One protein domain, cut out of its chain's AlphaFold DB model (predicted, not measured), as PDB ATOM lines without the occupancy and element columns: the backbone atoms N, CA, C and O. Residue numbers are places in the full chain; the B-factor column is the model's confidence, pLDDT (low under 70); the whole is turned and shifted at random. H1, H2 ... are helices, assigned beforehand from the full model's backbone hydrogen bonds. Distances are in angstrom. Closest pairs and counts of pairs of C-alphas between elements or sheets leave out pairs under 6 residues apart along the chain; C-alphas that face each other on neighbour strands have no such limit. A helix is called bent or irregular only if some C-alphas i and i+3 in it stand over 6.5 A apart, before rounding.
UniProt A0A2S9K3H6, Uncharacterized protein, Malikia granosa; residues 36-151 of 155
ATOM      1  N   SER A  36     -37.717   5.749 -34.256       94.00
ATOM      2  CA  SER A  36     -38.827   4.880 -34.686       94.00
ATOM      3  C   SER A  36     -40.118   5.665 -34.931       94.00
ATOM      4  O   SER A  36     -40.829   5.384 -35.892       94.00
ATOM      5  N   GLY A  37     -40.383   6.712 -34.140       95.62
ATOM      6  CA  GLY A  37     -41.525   7.607 -34.357       95.62
ATOM      7  C   GLY A  37     -41.453   8.379 -35.681       95.62
ATOM      8  O   GLY A  37     -42.440   8.446 -36.411       95.62
ATOM      9  N   ALA A  38     -40.274   8.898 -36.044       97.31
ATOM     10  CA  ALA A  38     -40.079   9.595 -37.315       97.31
ATOM     11  C   ALA A  38     -40.244   8.634 -38.502       97.31
ATOM     12  O   ALA A  38     -40.953   8.949 -39.456       97.31
ATOM     13  N   ALA A  39     -39.653   7.438 -38.419       97.44
ATOM     14  CA  ALA A  39     -39.810   6.405 -39.442       97.44
ATOM     15  C   ALA A  39     -41.270   5.954 -39.594       97.44
ATOM     16  O   ALA A  39     -41.747   5.788 -40.717       97.44
ATOM     17  N   LEU A  40     -42.003   5.828 -38.482       97.88
ATOM     18  CA  LEU A  40     -43.433   5.536 -38.501       97.88
ATOM     19  C   LEU A  40     -44.219   6.617 -39.229       97.88
ATOM     20  O   LEU A  40     -45.027   6.294 -40.099       97.88
ATOM     21  N   CYS A  41     -43.971   7.887 -38.914       98.50
ATOM     22  CA  CYS A  41     -44.678   8.972 -39.573       98.50
ATOM     23  C   CYS A  41     -44.377   9.064 -41.068       98.50
ATOM     24  O   CYS A  41     -45.305   9.279 -41.847       98.50
ATOM     25  N   VAL A  42     -43.129   8.835 -41.486       98.44
ATOM     26  CA  VAL A  42     -42.779   8.758 -42.913       98.44
ATOM     27  C   VAL A  42     -43.543   7.618 -43.588       98.44
ATOM     28  O   VAL A  42     -44.255   7.856 -44.560       98.44
ATOM     29  N   ALA A  43     -43.467   6.401 -43.041       98.31
ATOM     30  CA  ALA A  43     -44.103   5.221 -43.622       98.31
ATOM     31  C   ALA A  43     -45.629   5.365 -43.740       98.31
ATOM     32  O   ALA A  43     -46.219   4.985 -44.752       98.31
ATOM     33  N   VAL A  44     -46.278   5.927 -42.718       98.50
ATOM     34  CA  VAL A  44     -47.728   6.151 -42.700       98.50
ATOM     35  C   VAL A  44     -48.148   7.199 -43.730       98.50
ATOM     36  O   VAL A  44     -49.084   6.945 -44.486       98.50
ATOM     37  N   LEU A  45     -47.459   8.343 -43.793       98.62
ATOM     38  CA  LEU A  45     -47.778   9.412 -44.747       98.62
ATOM     39  C   LEU A  45     -47.541   8.966 -46.192       98.62
ATOM     40  O   LEU A  45     -48.381   9.204 -47.057       98.62
ATOM     41  N   GLU A  46     -46.429   8.277 -46.460       98.25
ATOM     42  CA  GLU A  46     -46.169   7.729 -47.790       98.25
ATOM     43  C   GLU A  46     -47.206   6.683 -48.193       98.25
ATOM     44  O   GLU A  46     -47.635   6.663 -49.347       98.25
ATOM     45  N   ARG A  47     -47.620   5.813 -47.264       97.44
ATOM     46  CA  ARG A  47     -48.655   4.815 -47.540       97.44
ATOM     47  C   ARG A  47     -50.007   5.465 -47.825       97.44
ATOM     48  O   ARG A  47     -50.652   5.064 -48.789       97.44
ATOM     49  N   GLU A  48     -50.416   6.448 -47.021       97.12
ATOM     50  CA  GLU A  48     -51.660   7.199 -47.241       97.12
ATOM     51  C   GLU A  48     -51.658   7.831 -48.638       97.12
ATOM     52  O   GLU A  48     -52.588   7.607 -49.410       97.12
ATOM     53  N   VAL A  49     -50.579   8.531 -49.007       97.44
ATOM     54  CA  VAL A  49     -50.447   9.131 -50.341       97.44
ATOM     55  C   VAL A  49     -50.534   8.066 -51.429       97.44
ATOM     56  O   VAL A  49     -51.383   8.181 -52.308       97.44
ATOM     57  N   LYS A  50     -49.720   7.003 -51.353       95.38
ATOM     58  CA  LYS A  50     -49.686   5.927 -52.361       95.38
ATOM     59  C   LYS A  50     -51.046   5.251 -52.549       95.38
ATOM     60  O   LYS A  50     -51.365   4.880 -53.670       95.38
ATOM     61  N   SER A  51     -51.844   5.119 -51.487       93.38
ATOM     62  CA  SER A  51     -53.190   4.533 -51.561       93.38
ATOM     63  C   SER A  51     -54.193   5.390 -52.341       93.38
ATOM     64  O   SER A  51     -55.161   4.855 -52.873       93.38
ATOM     65  N   GLY A  52     -53.955   6.703 -52.415       93.12
ATOM     66  CA  GLY A  52     -54.810   7.655 -53.115       93.12
ATOM     67  C   GLY A  52     -54.341   8.019 -54.523       93.12
ATOM     68  O   GLY A  52     -55.093   8.678 -55.228       93.12
ATOM     69  N   LEU A  53     -53.128   7.637 -54.944       96.19
ATOM     70  CA  LEU A  53     -52.604   8.040 -56.254       96.19
ATOM     71  C   LEU A  53     -53.383   7.394 -57.410       96.19
ATOM     72  O   LEU A  53     -53.678   6.202 -57.394       96.19
ATOM     73  N   HIS A  54     -53.615   8.173 -58.466       95.31
ATOM     74  CA  HIS A  54     -54.203   7.718 -59.728       95.31
ATOM     75  C   HIS A  54     -53.596   8.487 -60.924       95.31
ATOM     76  O   HIS A  54     -52.889   9.475 -60.703       95.31
ATOM     77  N   PRO A  55     -53.805   8.032 -62.181       93.56
ATOM     78  CA  PRO A  55     -53.148   8.605 -63.365       93.56
ATOM     79  C   PRO A  55     -53.500  10.068 -63.666       93.56
ATOM     80  O   PRO A  55     -52.629  10.811 -64.111       93.56
ATOM     81  N   ASP A  56     -54.737  10.482 -63.378       93.31
ATOM     82  CA  ASP A  56     -55.272  11.802 -63.744       93.31
ATOM     83  C   ASP A  56     -55.684  12.636 -62.515       93.31
ATOM     84  O   ASP A  56     -56.875  12.881 -62.307       93.31
ATOM     85  N   PRO A  57     -54.739  13.049 -61.650       95.25
ATOM     86  CA  PRO A  57     -55.057  13.801 -60.444       95.25
ATOM     87  C   PRO A  57     -55.469  15.234 -60.737       95.25
ATOM     88  O   PRO A  57     -54.876  15.926 -61.569       95.25
ATOM     89  N   THR A  58     -56.432  15.731 -59.969       96.94
ATOM     90  CA  THR A  58     -56.737  17.159 -59.949       96.94
ATOM     91  C   THR A  58     -55.566  17.953 -59.348       96.94
ATOM     92  O   THR A  58     -54.777  17.428 -58.548       96.94
ATOM     93  N   PRO A  59     -55.442  19.258 -59.658       97.19
ATOM     94  CA  PRO A  59     -54.432  20.108 -59.029       97.19
ATOM     95  C   PRO A  59     -54.518  20.129 -57.495       97.19
ATOM     96  O   PRO A  59     -53.488  20.183 -56.827       97.19
ATOM     97  N   GLN A  60     -55.732  20.050 -56.935       97.75
ATOM     98  CA  GLN A  60     -55.964  20.048 -55.487       97.75
ATOM     99  C   GLN A  60     -55.492  18.749 -54.827       97.75
ATOM    100  O   GLN A  60     -54.829  18.801 -53.791       97.75
ATOM    101  N   GLU A  61     -55.772  17.593 -55.435       97.31
ATOM    102  CA  GLU A  61     -55.270  16.297 -54.955       97.31
ATOM    103  C   GLU A  61     -53.745  16.262 -54.978       97.31
ATOM    104  O   GLU A  61     -53.110  15.918 -53.980       97.31
ATOM    105  N   ARG A  62     -53.143  16.720 -56.082       97.69
ATOM    106  CA  ARG A  62     -51.685  16.785 -56.212       97.69
ATOM    107  C   ARG A  62     -51.058  17.661 -55.130       97.69
ATOM    108  O   ARG A  62     -50.074  17.259 -54.512       97.69
ATOM    109  N   GLU A  63     -51.630  18.836 -54.877       98.00
ATOM    110  CA  GLU A  63     -51.166  19.736 -53.820       98.00
ATOM    111  C   GLU A  63     -51.320  19.100 -52.427       98.00
ATOM    112  O   GLU A  63     -50.421  19.195 -51.587       98.00
ATOM    113  N   GLN A  64     -52.432  18.405 -52.170       97.88
ATOM    114  CA  GLN A  64     -52.650  17.691 -50.915       97.88
ATOM    115  C   GLN A  64     -51.608  16.586 -50.705       97.88
ATOM    116  O   GLN A  64     -51.003  16.522 -49.632       97.88
ATOM    117  N   TRP A  65     -51.351  15.752 -51.714       98.44
ATOM    118  CA  TRP A  65     -50.331  14.706 -51.640       98.44
ATOM    119  C   TRP A  65     -48.936  15.281 -51.448       98.44
ATOM    120  O   TRP A  65     -48.178  14.780 -50.617       98.44
ATOM    121  N   GLN A  66     -48.610  16.371 -52.147       98.44
ATOM    122  CA  GLN A  66     -47.339  17.054 -51.955       98.44
ATOM    123  C   GLN A  66     -47.189  17.526 -50.506       98.44
ATOM    124  O   GLN A  66     -46.172  17.229 -49.887       98.44
ATOM    125  N   ARG A  67     -48.206  18.171 -49.919       98.56
ATOM    126  CA  ARG A  67     -48.172  18.596 -48.507       98.56
ATOM    127  C   ARG A  67     -48.000  17.427 -47.533       98.56
ATOM    128  O   ARG A  67     -47.296  17.568 -46.534       98.56
ATOM    129  N   ARG A  68     -48.615  16.270 -47.801       98.44
ATOM    130  CA  ARG A  68     -48.419  15.053 -46.988       98.44
ATOM    131  C   ARG A  68     -46.974  14.557 -47.078       98.44
ATOM    132  O   ARG A  68     -46.370  14.258 -46.048       98.44
ATOM    133  N   LEU A  69     -46.395  14.537 -48.279       98.69
ATOM    134  CA  LEU A  69     -44.995  14.160 -48.478       98.69
ATOM    135  C   LEU A  69     -44.025  15.188 -47.881       98.69
ATOM    136  O   LEU A  69     -43.013  14.795 -47.315       98.69
ATOM    137  N   GLU A  70     -44.335  16.485 -47.921       98.75
ATOM    138  CA  GLU A  70     -43.549  17.517 -47.232       98.75
ATOM    139  C   GLU A  70     -43.488  17.256 -45.721       98.75
ATOM    140  O   GLU A  70     -42.403  17.309 -45.141       98.75
ATOM    141  N   SER A  71     -44.608  16.881 -45.089       98.81
ATOM    142  CA  SER A  71     -44.609  16.449 -43.684       98.81
ATOM    143  C   SER A  71     -43.727  15.219 -43.452       98.81
ATOM    144  O   SER A  71     -42.986  15.188 -42.469       98.81
ATOM    145  N   ALA A  72     -43.751  14.225 -44.348       98.44
ATOM    146  CA  ALA A  72     -42.882  13.048 -44.246       98.44
ATOM    147  C   ALA A  72     -41.396  13.444 -44.334       98.44
ATOM    148  O   ALA A  72     -40.584  13.060 -43.489       98.44
ATOM    149  N   PHE A  73     -41.043  14.291 -45.303       98.44
ATOM    150  CA  PHE A  73     -39.681  14.795 -45.460       98.44
ATOM    151  C   PHE A  73     -39.224  15.666 -44.280       98.44
ATOM    152  O   PHE A  73     -38.043  15.639 -43.931       98.44
ATOM    153  N   ALA A  74     -40.132  16.390 -43.622       98.56
ATOM    154  CA  ALA A  74     -39.821  17.134 -42.404       98.56
ATOM    155  C   ALA A  74     -39.450  16.204 -41.233       98.56
ATOM    156  O   ALA A  74     -38.480  16.484 -40.528       98.56
ATOM    157  N   HIS A  75     -40.145  15.070 -41.063       98.44
ATOM    158  CA  HIS A  75     -39.809  14.062 -40.043       98.44
ATOM    159  C   HIS A  75     -38.410  13.477 -40.246       98.44
ATOM    160  O   HIS A  75     -37.584  13.518 -39.330       98.44
ATOM    161  N   ILE A  76     -38.109  12.970 -41.447       96.56
ATOM    162  CA  ILE A  76     -36.791  12.373 -41.719       96.56
ATOM    163  C   ILE A  76     -35.677  13.429 -41.725       96.56
ATOM    164  O   ILE A  76     -34.582  13.168 -41.232       96.56
ATOM    165  N   GLY A  77     -35.959  14.643 -42.211       96.38
ATOM    166  CA  GLY A  77     -35.029  15.769 -42.162       96.38
ATOM    167  C   GLY A  77     -34.665  16.147 -40.728       96.38
ATOM    168  O   GLY A  77     -33.483  16.265 -40.408       96.38
ATOM    169  N   ASN A  78     -35.658  16.256 -39.840       97.38
ATOM    170  CA  ASN A  78     -35.427  16.513 -38.419       97.38
ATOM    171  C   ASN A  78     -34.638  15.377 -37.743       97.38
ATOM    172  O   ASN A  78     -33.732  15.635 -36.949       97.38
ATOM    173  N   ALA A  79     -34.931  14.120 -38.090       96.88
ATOM    174  CA  ALA A  79     -34.185  12.973 -37.581       96.88
ATOM    175  C   ALA A  79     -32.709  13.005 -38.022       96.88
ATOM    176  O   ALA A  79     -31.824  12.783 -37.195       96.88
ATOM    177  N   TYR A  80     -32.424  13.358 -39.283       95.62
ATOM    178  CA  TYR A  80     -31.051  13.541 -39.774       95.62
ATOM    179  C   TYR A  80     -30.311  14.663 -39.045       95.62
ATOM    180  O   TYR A  80     -29.172  14.467 -38.626       95.62
ATOM    181  N   LEU A  81     -30.964  15.805 -38.814       95.19
ATOM    182  CA  LEU A  81     -30.385  16.894 -38.016       95.19
ATOM    183  C   LEU A  81     -30.116  16.474 -36.561       95.19
ATOM    184  O   LEU A  81     -29.195  16.984 -35.933       95.19
ATOM    185  N   SER A  82     -30.879  15.506 -36.052       95.00
ATOM    186  CA  SER A  82     -30.729  14.932 -34.708       95.00
ATOM    187  C   SER A  82     -29.725  13.766 -34.641       95.00
ATOM    188  O   SER A  82     -29.591  13.113 -33.599       95.00
ATOM    189  N   GLY A  83     -29.009  13.491 -35.737       95.94
ATOM    190  CA  GLY A  83     -27.922  12.512 -35.798       95.94
ATOM    191  C   GLY A  83     -28.312  11.124 -36.303       95.94
ATOM    192  O   GLY A  83     -27.529  10.193 -36.130       95.94
ATOM    193  N   LEU A  84     -29.490  10.952 -36.912       95.31
ATOM    194  CA  LEU A  84     -29.798   9.720 -37.644       95.31
ATOM    195  C   LEU A  84     -28.805   9.570 -38.804       95.31
ATOM    196  O   LEU A  84     -28.594  10.505 -39.575       95.31
ATOM    197  N   SER A  85     -28.195   8.398 -38.960       94.31
ATOM    198  CA  SER A  85     -27.350   8.138 -40.130       94.31
ATOM    199  C   SER A  85     -28.186   7.689 -41.334       94.31
ATOM    200  O   SER A  85     -29.270   7.124 -41.192       94.31
ATOM    201  N   GLY A  86     -27.678   7.890 -42.553       90.19
ATOM    202  CA  GLY A  86     -28.394   7.487 -43.768       90.19
ATOM    203  C   GLY A  86     -28.621   5.972 -43.894       90.19
ATOM    204  O   GLY A  86     -29.629   5.549 -44.458       90.19
ATOM    205  N   SER A  87     -27.704   5.135 -43.398       91.06
ATOM    206  CA  SER A  87     -27.860   3.671 -43.398       91.06
ATOM    207  C   SER A  87     -28.872   3.209 -42.351       91.06
ATOM    208  O   SER A  87     -29.749   2.413 -42.682       91.06
ATOM    209  N   GLU A  88     -28.795   3.751 -41.132       90.38
ATOM    210  CA  GLU A  88     -29.758   3.488 -40.058       90.38
ATOM    211  C   GLU A  88     -31.167   3.915 -40.473       90.38
ATOM    212  O   GLU A  88     -32.098   3.120 -40.389       90.38
ATOM    213  N   GLY A  89     -31.314   5.125 -41.024       91.62
ATOM    214  CA  GLY A  89     -32.602   5.638 -41.485       91.62
ATOM    215  C   GLY A  89     -33.226   4.766 -42.570       91.62
ATOM    216  O   GLY A  89     -34.415   4.471 -42.512       91.62
ATOM    217  N   LYS A  90     -32.419   4.273 -43.520       93.25
ATOM    218  CA  LYS A  90     -32.883   3.339 -44.560       93.25
ATOM    219  C   LYS A  90     -33.336   1.993 -43.989       93.25
ATOM    220  O   LYS A  90     -34.347   1.461 -44.443       93.25
ATOM    221  N   ALA A  91     -32.589   1.430 -43.040       92.25
ATOM    222  CA  ALA A  91     -32.944   0.157 -42.416       92.25
ATOM    223  C   ALA A  91     -34.227   0.286 -41.582       92.25
ATOM    224  O   ALA A  91     -35.143  -0.526 -41.726       92.25
ATOM    225  N   LEU A  92     -34.307   1.345 -40.776       93.06
ATOM    226  CA  LEU A  92     -35.452   1.641 -39.929       93.06
ATOM    227  C   LEU A  92     -36.709   1.888 -40.769       93.06
ATOM    228  O   LEU A  92     -37.713   1.213 -40.563       93.06
ATOM    229  N   LEU A  93     -36.629   2.768 -41.774       94.12
ATOM    230  CA  LEU A  93     -37.765   3.083 -42.636       94.12
ATOM    231  C   LEU A  93     -38.294   1.840 -43.358       94.12
ATOM    232  O   LEU A  93     -39.491   1.589 -43.315       94.12
ATOM    233  N   ARG A  94     -37.420   1.005 -43.935       94.19
ATOM    234  CA  ARG A  94     -37.839  -0.231 -44.621       94.19
ATOM    235  C   ARG A  94     -38.594  -1.189 -43.694       94.19
ATOM    236  O   ARG A  94     -39.599  -1.784 -44.094       94.19
ATOM    237  N   SER A  95     -38.107  -1.355 -42.464       91.44
ATOM    238  CA  SER A  95     -38.772  -2.184 -41.452       91.44
ATOM    239  C   SER A  95     -40.165  -1.636 -41.114       91.44
ATOM    240  O   SER A  95     -41.162  -2.370 -41.104       91.44
ATOM    241  N   THR A  96     -40.266  -0.320 -40.923       94.69
ATOM    242  CA  THR A  96     -41.529   0.333 -40.578       94.69
ATOM    243  C   THR A  96     -42.523   0.359 -41.740       94.69
ATOM    244  O   THR A  96     -43.698   0.079 -41.524       94.69
ATOM    245  N   GLU A  97     -42.081   0.600 -42.975       95.62
ATOM    246  CA  GLU A  97     -42.909   0.507 -44.188       95.62
ATOM    247  C   GLU A  97     -43.536  -0.881 -44.334       95.62
ATOM    248  O   GLU A  97     -44.737  -0.999 -44.581       95.62
ATOM    249  N   THR A  98     -42.747  -1.934 -44.103       94.19
ATOM    250  CA  THR A  98     -43.235  -3.321 -44.131       94.19
ATOM    251  C   THR A  98     -44.331  -3.530 -43.086       94.19
ATOM    252  O   THR A  98     -45.402  -4.056 -43.397       94.19
ATOM    253  N   SER A  99     -44.111  -3.045 -41.863       93.00
ATOM    254  CA  SER A  99     -45.091  -3.131 -40.774       93.00
ATOM    255  C   SER A  99     -46.378  -2.359 -41.082       93.00
ATOM    256  O   SER A  99     -47.480  -2.862 -40.865       93.00
ATOM    257  N   VAL A 100     -46.248  -1.142 -41.611       95.88
ATOM    258  CA  VAL A 100     -47.368  -0.239 -41.896       95.88
ATOM    259  C   VAL A 100     -48.158  -0.681 -43.123       95.88
ATOM    260  O   VAL A 100     -49.360  -0.436 -43.157       95.88
ATOM    261  N   SER A 101     -47.547  -1.367 -44.097       94.56
ATOM    262  CA  SER A 101     -48.209  -1.808 -45.339       94.56
ATOM    263  C   SER A 101     -49.469  -2.656 -45.113       94.56
ATOM    264  O   SER A 101     -50.409  -2.574 -45.901       94.56
ATOM    265  N   HIS A 102     -49.534  -3.380 -43.994       93.06
ATOM    266  CA  HIS A 102     -50.645  -4.267 -43.639       93.06
ATOM    267  C   HIS A 102     -51.693  -3.622 -42.717       93.06
ATOM    268  O   HIS A 102     -52.661  -4.279 -42.337       93.06
ATOM    269  N   TRP A 103     -51.532  -2.359 -42.296       95.75
ATOM    270  CA  TRP A 103     -52.495  -1.761 -41.362       95.75
ATOM    271  C   TRP A 103     -53.863  -1.522 -42.021       95.75
ATOM    272  O   TRP A 103     -53.915  -1.091 -43.171       95.75
ATOM    273  N   PRO A 104     -54.983  -1.689 -41.306       95.94
ATOM    274  CA  PRO A 104     -56.289  -1.304 -41.830       95.94
ATOM    275  C   PRO A 104     -56.432   0.224 -41.929       95.94
ATOM    276  O   PRO A 104     -55.880   0.959 -41.105       95.94
ATOM    277  N   GLU A 105     -57.258   0.703 -42.866       93.94
ATOM    278  CA  GLU A 105     -57.555   2.137 -43.068       93.94
ATOM    279  C   GLU A 105     -58.009   2.849 -41.784       93.94
ATOM    280  O   GLU A 105     -57.601   3.975 -41.505       93.94
ATOM    281  N   LYS A 106     -58.790   2.154 -40.943       94.94
ATOM    282  CA  LYS A 106     -59.262   2.660 -39.642       94.94
ATOM    283  C   LYS A 106     -58.116   3.049 -38.698       94.94
ATOM    284  O   LYS A 106     -58.293   3.931 -37.865       94.94
ATOM    285  N   ARG A 107     -56.955   2.396 -38.818       96.38
ATOM    286  CA  ARG A 107     -55.732   2.734 -38.073       96.38
ATOM    287  C   ARG A 107     -54.865   3.731 -38.842       96.38
ATOM    288  O   ARG A 107     -54.271   4.606 -38.220       96.38
ATOM    289  N   LEU A 108     -54.787   3.598 -40.167       96.12
ATOM    290  CA  LEU A 108     -53.913   4.410 -41.014       96.12
ATOM    291  C   LEU A 108     -54.289   5.897 -40.979       96.12
ATOM    292  O   LEU A 108     -53.441   6.721 -40.652       96.12
ATOM    293  N   LYS A 109     -55.554   6.233 -41.256       95.62
ATOM    294  CA  LYS A 109     -56.016   7.626 -41.391       95.62
ATOM    295  C   LYS A 109     -55.767   8.510 -40.160       95.62
ATOM    296  O   LYS A 109     -55.172   9.574 -40.325       95.62
ATOM    297  N   PRO A 110     -56.159   8.123 -38.928       97.44
ATOM    298  CA  PRO A 110     -55.892   8.968 -37.762       97.44
ATOM    299  C   PRO A 110     -54.388   9.131 -37.498       97.44
ATOM    300  O   PRO A 110     -53.944  10.222 -37.141       97.44
ATOM    301  N   GLN A 111     -53.588   8.082 -37.729       98.25
ATOM    302  CA  GLN A 111     -52.137   8.172 -37.581       98.25
ATOM    303  C   GLN A 111     -51.522   9.109 -38.629       98.25
ATOM    304  O   GLN A 111     -50.662   9.920 -38.290       98.25
ATOM    305  N   ALA A 112     -51.970   9.027 -39.882       98.12
ATOM    306  CA  ALA A 112     -51.493   9.881 -40.965       98.12
ATOM    307  C   ALA A 112     -51.830  11.350 -40.713       98.12
ATOM    308  O   ALA A 112     -50.981  12.220 -40.911       98.12
ATOM    309  N   GLN A 113     -53.022  11.627 -40.181       98.31
ATOM    310  CA  GLN A 113     -53.399  12.977 -39.786       98.31
ATOM    311  C   GLN A 113     -52.490  13.531 -38.682       98.31
ATOM    312  O   GLN A 113     -51.915  14.602 -38.858       98.31
ATOM    313  N   SER A 114     -52.275  12.775 -37.600       98.44
ATOM    314  CA  SER A 114     -51.380  13.208 -36.518       98.44
ATOM    315  C   SER A 114     -49.943  13.426 -37.009       98.44
ATOM    316  O   SER A 114     -49.317  14.444 -36.712       98.44
ATOM    317  N   CYS A 115     -49.422  12.509 -37.825       98.62
ATOM    318  CA  CYS A 115     -48.086  12.632 -38.399       98.62
ATOM    319  C   CYS A 115     -47.956  13.827 -39.349       98.62
ATOM    320  O   CYS A 115     -46.896  14.456 -39.394       98.62
ATOM    321  N   HIS A 116     -49.014  14.165 -40.087       98.75
ATOM    322  CA  HIS A 116     -49.029  15.332 -40.959       98.75
ATOM    323  C   HIS A 116     -48.924  16.631 -40.166       98.75
ATOM    324  O   HIS A 116     -48.055  17.440 -40.487       98.75
ATOM    325  N   GLU A 117     -49.736  16.792 -39.120       98.69
ATOM    326  CA  GLU A 117     -49.727  17.966 -38.238       98.69
ATOM    327  C   GLU A 117     -48.360  18.152 -37.570       98.69
ATOM    328  O   GLU A 117     -47.776  19.236 -37.619       98.69
ATOM    329  N   GLN A 118     -47.784  17.070 -37.034       98.56
ATOM    330  CA  GLN A 118     -46.432  17.093 -36.468       98.56
ATOM    331  C   GLN A 118     -45.382  17.480 -37.519       98.56
ATOM    332  O   GLN A 118     -44.516  18.314 -37.260       98.56
ATOM    333  N   GLY A 119     -45.474  16.922 -38.730       98.56
ATOM    334  CA  GLY A 119     -44.558  17.248 -39.822       98.56
ATOM    335  C   GLY A 119     -44.692  18.699 -40.295       98.56
ATOM    336  O   GLY A 119     -43.686  19.337 -40.598       98.56
ATOM    337  N   GLN A 120     -45.904  19.261 -40.290       98.56
ATOM    338  CA  GLN A 120     -46.127  20.678 -40.578       98.56
ATOM    339  C   GLN A 120     -45.505  21.573 -39.503       98.56
ATOM    340  O   GLN A 120     -44.895  22.586 -39.842       98.56
ATOM    341  N   ALA A 121     -45.598  21.189 -38.227       98.44
ATOM    342  CA  ALA A 121     -44.941  21.909 -37.141       98.44
ATOM    343  C   ALA A 121     -43.409  21.892 -37.292       98.44
ATOM    344  O   ALA A 121     -42.775  22.947 -37.213       98.44
ATOM    345  N   LEU A 122     -42.820  20.728 -37.596       98.25
ATOM    346  CA  LEU A 122     -41.386  20.594 -37.890       98.25
ATOM    347  C   LEU A 122     -40.973  21.462 -39.084       98.25
ATOM    348  O   LEU A 122     -39.989  22.198 -39.021       98.25
ATOM    349  N   LEU A 123     -41.754  21.429 -40.165       97.69
ATOM    350  CA  LEU A 123     -41.497  22.253 -41.340       97.69
ATOM    351  C   LEU A 123     -41.625  23.745 -41.022       97.69
ATOM    352  O   LEU A 123     -40.851  24.538 -41.547       97.69
ATOM    353  N   GLY A 124     -42.556  24.143 -40.153       97.50
ATOM    354  CA  GLY A 124     -42.713  25.520 -39.684       97.50
ATOM    355  C   GLY A 124     -41.450  26.056 -39.005       97.50
ATOM    356  O   GLY A 124     -41.032  27.179 -39.303       97.50
ATOM    357  N   GLN A 125     -40.809  25.216 -38.188       96.62
ATOM    358  CA  GLN A 125     -39.572  25.512 -37.453       96.62
ATOM    359  C   GLN A 125     -38.313  25.498 -38.338       96.62
ATOM    360  O   GLN A 125     -37.293  26.080 -37.971       96.62
ATOM    361  N   ALA A 126     -38.370  24.867 -39.513       95.81
ATOM    362  CA  ALA A 126     -37.232  24.759 -40.417       95.81
ATOM    363  C   ALA A 126     -36.829  26.111 -41.052       95.81
ATOM    364  O   ALA A 126     -37.659  26.985 -41.337       95.81
ATOM    365  N   LEU A 127     -35.534  26.263 -41.339       94.94
ATOM    366  CA  LEU A 127     -34.976  27.441 -42.015       94.94
ATOM    367  C   LEU A 127     -35.281  27.430 -43.524       94.94
ATOM    368  O   LEU A 127     -35.637  26.401 -44.097       94.94
ATOM    369  N   GLY A 128     -35.104  28.573 -44.198       94.88
ATOM    370  CA  GLY A 128     -35.468  28.747 -45.614       94.88
ATOM    371  C   GLY A 128     -34.895  27.673 -46.548       94.88
ATOM    372  O   GLY A 128     -35.639  27.062 -47.314       94.88
ATOM    373  N   LEU A 129     -33.598  27.368 -46.433       95.62
ATOM    374  CA  LEU A 129     -32.966  26.324 -47.248       95.62
ATOM    375  C   LEU A 129     -33.533  24.925 -46.955       95.62
ATOM    376  O   LEU A 129     -33.809  24.170 -47.882       95.62
ATOM    377  N   GLN A 130     -33.768  24.593 -45.683       95.44
ATOM    378  CA  GLN A 130     -34.357  23.308 -45.288       95.44
ATOM    379  C   GLN A 130     -35.776  23.156 -45.850       95.44
ATOM    380  O   GLN A 130     -36.104  22.114 -46.412       95.44
ATOM    381  N   LYS A 131     -36.588  24.221 -45.792       97.50
ATOM    382  CA  LYS A 131     -37.926  24.263 -46.403       97.50
ATOM    383  C   LYS A 131     -37.869  24.002 -47.910       97.50
ATOM    384  O   LYS A 131     -38.663  23.215 -48.417       97.50
ATOM    385  N   MET A 132     -36.920  24.612 -48.627       97.75
ATOM    386  CA  MET A 132     -36.740  24.367 -50.067       97.75
ATOM    387  C   MET A 132     -36.338  22.917 -50.371       97.75
ATOM    388  O   MET A 132     -36.870  22.310 -51.303       97.75
ATOM    389  N   ILE A 133     -35.436  22.336 -49.575       97.31
ATOM    390  CA  ILE A 133     -35.020  20.934 -49.729       97.31
ATOM    391  C   ILE A 133     -36.208  19.993 -49.503       97.31
ATOM    392  O   ILE A 133     -36.428  19.094 -50.313       97.31
ATOM    393  N   VAL A 134     -37.004  20.217 -48.454       98.00
ATOM    394  CA  VAL A 134     -38.202  19.414 -48.161       98.00
ATOM    395  C   VAL A 134     -39.205  19.482 -49.314       98.00
ATOM    396  O   VAL A 134     -39.588  18.439 -49.841       98.00
ATOM    397  N   ARG A 135     -39.562  20.691 -49.769       98.31
ATOM    398  CA  ARG A 135     -40.515  20.905 -50.875       98.31
ATOM    399  C   ARG A 135     -40.067  20.232 -52.168       98.31
ATOM    400  O   ARG A 135     -40.812  19.457 -52.757       98.31
ATOM    401  N   SER A 136     -38.821  20.470 -52.577       98.06
ATOM    402  CA  SER A 136     -38.275  19.885 -53.810       98.06
ATOM    403  C   SER A 136     -38.127  18.361 -53.737       98.06
ATOM    404  O   SER A 136     -38.234  17.676 -54.755       98.06
ATOM    405  N   SER A 137     -37.889  17.803 -52.548       97.94
ATOM    406  CA  SER A 137     -37.834  16.351 -52.348       97.94
ATOM    407  C   SER A 137     -39.226  15.724 -52.419       97.94
ATOM    408  O   SER A 137     -39.394  14.712 -53.102       97.94
ATOM    409  N   ALA A 138     -40.223  16.362 -51.796       98.38
ATOM    410  CA  ALA A 138     -41.623  15.952 -51.853       98.38
ATOM    411  C   ALA A 138     -42.163  15.972 -53.286       98.38
ATOM    412  O   ALA A 138     -42.702  14.970 -53.755       98.38
ATOM    413  N   GLU A 139     -41.945  17.070 -54.013       98.31
ATOM    414  CA  GLU A 139     -42.349  17.204 -55.414       98.31
ATOM    415  C   GLU A 139     -41.691  16.133 -56.298       98.31
ATOM    416  O   GLU A 139     -42.360  15.465 -57.090       98.31
ATOM    417  N   ARG A 140     -40.380  15.912 -56.142       98.31
ATOM    418  CA  ARG A 140     -39.644  14.898 -56.910       98.31
ATOM    419  C   ARG A 140     -40.170  13.491 -56.655       98.31
ATOM    420  O   ARG A 140     -40.294  12.715 -57.602       98.31
ATOM    421  N   LEU A 141     -40.452  13.154 -55.395       97.75
ATOM    422  CA  LEU A 141     -41.025  11.859 -55.042       97.75
ATOM    423  C   LEU A 141     -42.426  11.708 -55.640       97.75
ATOM    424  O   LEU A 141     -42.687  10.702 -56.292       97.75
ATOM    425  N   LEU A 142     -43.286  12.720 -55.504       97.81
ATOM    426  CA  LEU A 142     -44.637  12.691 -56.060       97.81
ATOM    427  C   LEU A 142     -44.623  12.491 -57.579       97.81
ATOM    428  O   LEU A 142     -45.290  11.598 -58.095       97.81
ATOM    429  N   ASN A 143     -43.809  13.273 -58.291       97.12
ATOM    430  CA  ASN A 143     -43.671  13.168 -59.742       97.12
ATOM    431  C   ASN A 143     -43.154  11.785 -60.160       97.12
ATOM    432  O   ASN A 143     -43.611  11.228 -61.158       97.12
ATOM    433  N   LYS A 144     -42.228  11.203 -59.386       97.06
ATOM    434  CA  LYS A 144     -41.735   9.843 -59.620       97.06
ATOM    435  C   LYS A 144     -42.841   8.802 -59.454       97.06
ATOM    436  O   LYS A 144     -42.902   7.891 -60.273       97.06
ATOM    437  N   GLU A 145     -43.674   8.897 -58.418       95.94
ATOM    438  CA  GLU A 145     -44.763   7.936 -58.194       95.94
ATOM    439  C   GLU A 145     -45.868   8.070 -59.253       95.94
ATOM    440  O   GLU A 145     -46.258   7.065 -59.844       95.94
ATOM    441  N   LEU A 146     -46.285   9.293 -59.598       95.38
ATOM    442  CA  LEU A 146     -47.258   9.531 -60.675       95.38
ATOM    443  C   LEU A 146     -46.759   9.018 -62.035       95.38
ATOM    444  O   LEU A 146     -47.507   8.388 -62.779       95.38
ATOM    445  N   ALA A 147     -45.470   9.196 -62.337       94.19
ATOM    446  CA  ALA A 147     -44.871   8.687 -63.571       94.19
ATOM    447  C   ALA A 147     -44.825   7.148 -63.659       94.19
ATOM    448  O   ALA A 147     -44.653   6.612 -64.754       94.19
ATOM    449  N   LYS A 148     -44.944   6.414 -62.543       93.69
ATOM    450  CA  LYS A 148     -45.069   4.945 -62.582       93.69
ATOM    451  C   LYS A 148     -46.469   4.515 -63.011       93.69
ATOM    452  O   LYS A 148     -46.604   3.508 -63.703       93.69
ATOM    453  N   LEU A 149     -47.490   5.282 -62.633       89.94
ATOM    454  CA  LEU A 149     -48.882   4.983 -62.967       89.94
ATOM    455  C   LEU A 149     -49.145   5.152 -64.464       89.94
ATOM    456  O   LEU A 149     -49.750   4.279 -65.073       89.94
ATOM    457  N   SER A 150     -48.595   6.197 -65.085       78.31
ATOM    458  CA  SER A 150     -48.746   6.442 -66.528       78.31
ATOM    459  C   SER A 150     -48.006   5.444 -67.429       78.31
ATOM    460  O   SER A 150     -48.263   5.387 -68.627       78.31
ATOM    461  N   ARG A 151     -47.081   4.652 -66.873       76.31
ATOM    462  CA  ARG A 151     -46.312   3.628 -67.605       76.31
ATOM    463  C   ARG A 151     -46.909   2.228 -67.516       76.31
ATOM    464  O   ARG A 151     -46.390   1.331 -68.172       76.31
TER     465      ARG A 151
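Overview. This is residues 36 to 151 of the 155 residues of an uncharacterized protein of Malikia granosa (UniProt A0A2S9K3H6). The longest helix, H2, and H1 form an antiparallel helical hairpin in the middle of a five-helix domain. H4 crosses both of them on one side; on the other side H3 crosses H1 and H5 crosses H2, with H3 and H5 apart from each other. The printed part has 116 residues with five named helices, in the order H1, H2, H3, H4, H5, and no named strand, and its class is all helix. It is well formed and compact, with a radius of gyration of the C-alphas of 13.6 A, and it spans 39 by 33 by 26 A.

Along the chain. H2, residues 59 to 81, is 32.1 A long from first to last C-alpha; C-alpha 59 is at (-54.432, 20.108, -59.029). H1, residues 36 to 52, is 24.6 A long and begins with C-alpha 36 at (-38.827, 4.880, -34.686). H4, residues 105 to 125, is 30.0 A long; it is neither bent nor irregular, but only just: C-alphas 107 and 110 are 6.2 A apart. H5, residues 128 to 149, is 32.3 A long and ends with C-alpha 149 at (-48.882, 4.983, -62.967). H3, residues 86 to 101, is 21.9 A long.

Arrangement. H1 and H2 are the hubs, each touching three other helices. They form a hairpin at a shallow tilt of 16 degrees, opposite ways, and their closest C-alphas, those of Val 42 and Ala 72, are 4.5 A apart. H4 touches H2 with residues 115 to 123 alone, at a steep tilt of 67 degrees, only just short of about perpendicular; the closest C-alphas, of Ser 71 and Gly 119, are 3.9 A apart. H4 touches H1 with residues 108 to 116 alone, at a steep tilt of 65 degrees, the closest C-alphas being those of Cys 41 and Cys 115 at 5.1 A. H5 touches H2 with residues 134 to 142 alone, at a steep tilt of 54 degrees, opposite ways; the C-alphas of Leu 69 and Ala 138 are the closest, at 5.1 A. H3 touches H1 at a steep tilt of 53 degrees, the same way, with the C-alphas of Ala 43 and Glu 97 closest at 4.9 A. The helix packing is mostly crossed, one of five touching pairs being at a shallow tilt. H3 and H5 are apart. Every O i to N i+4 pair is within hydrogen-bond range in H1, H2 and H3; in H4 it is 15 of 17 and in H5 17 of 18.

Size, cuts and confidence. The two C-alphas farthest apart, those of Asp 56 and Gly 83, are 39.1 A apart. The printed part has no cut. The links H2 to H3, H3 to H4 and H4 to H5 are tight, and H1 to H2, with 6 residues, is short. The mean pLDDT of the printed part is 96.0, and no printed residue is under 70.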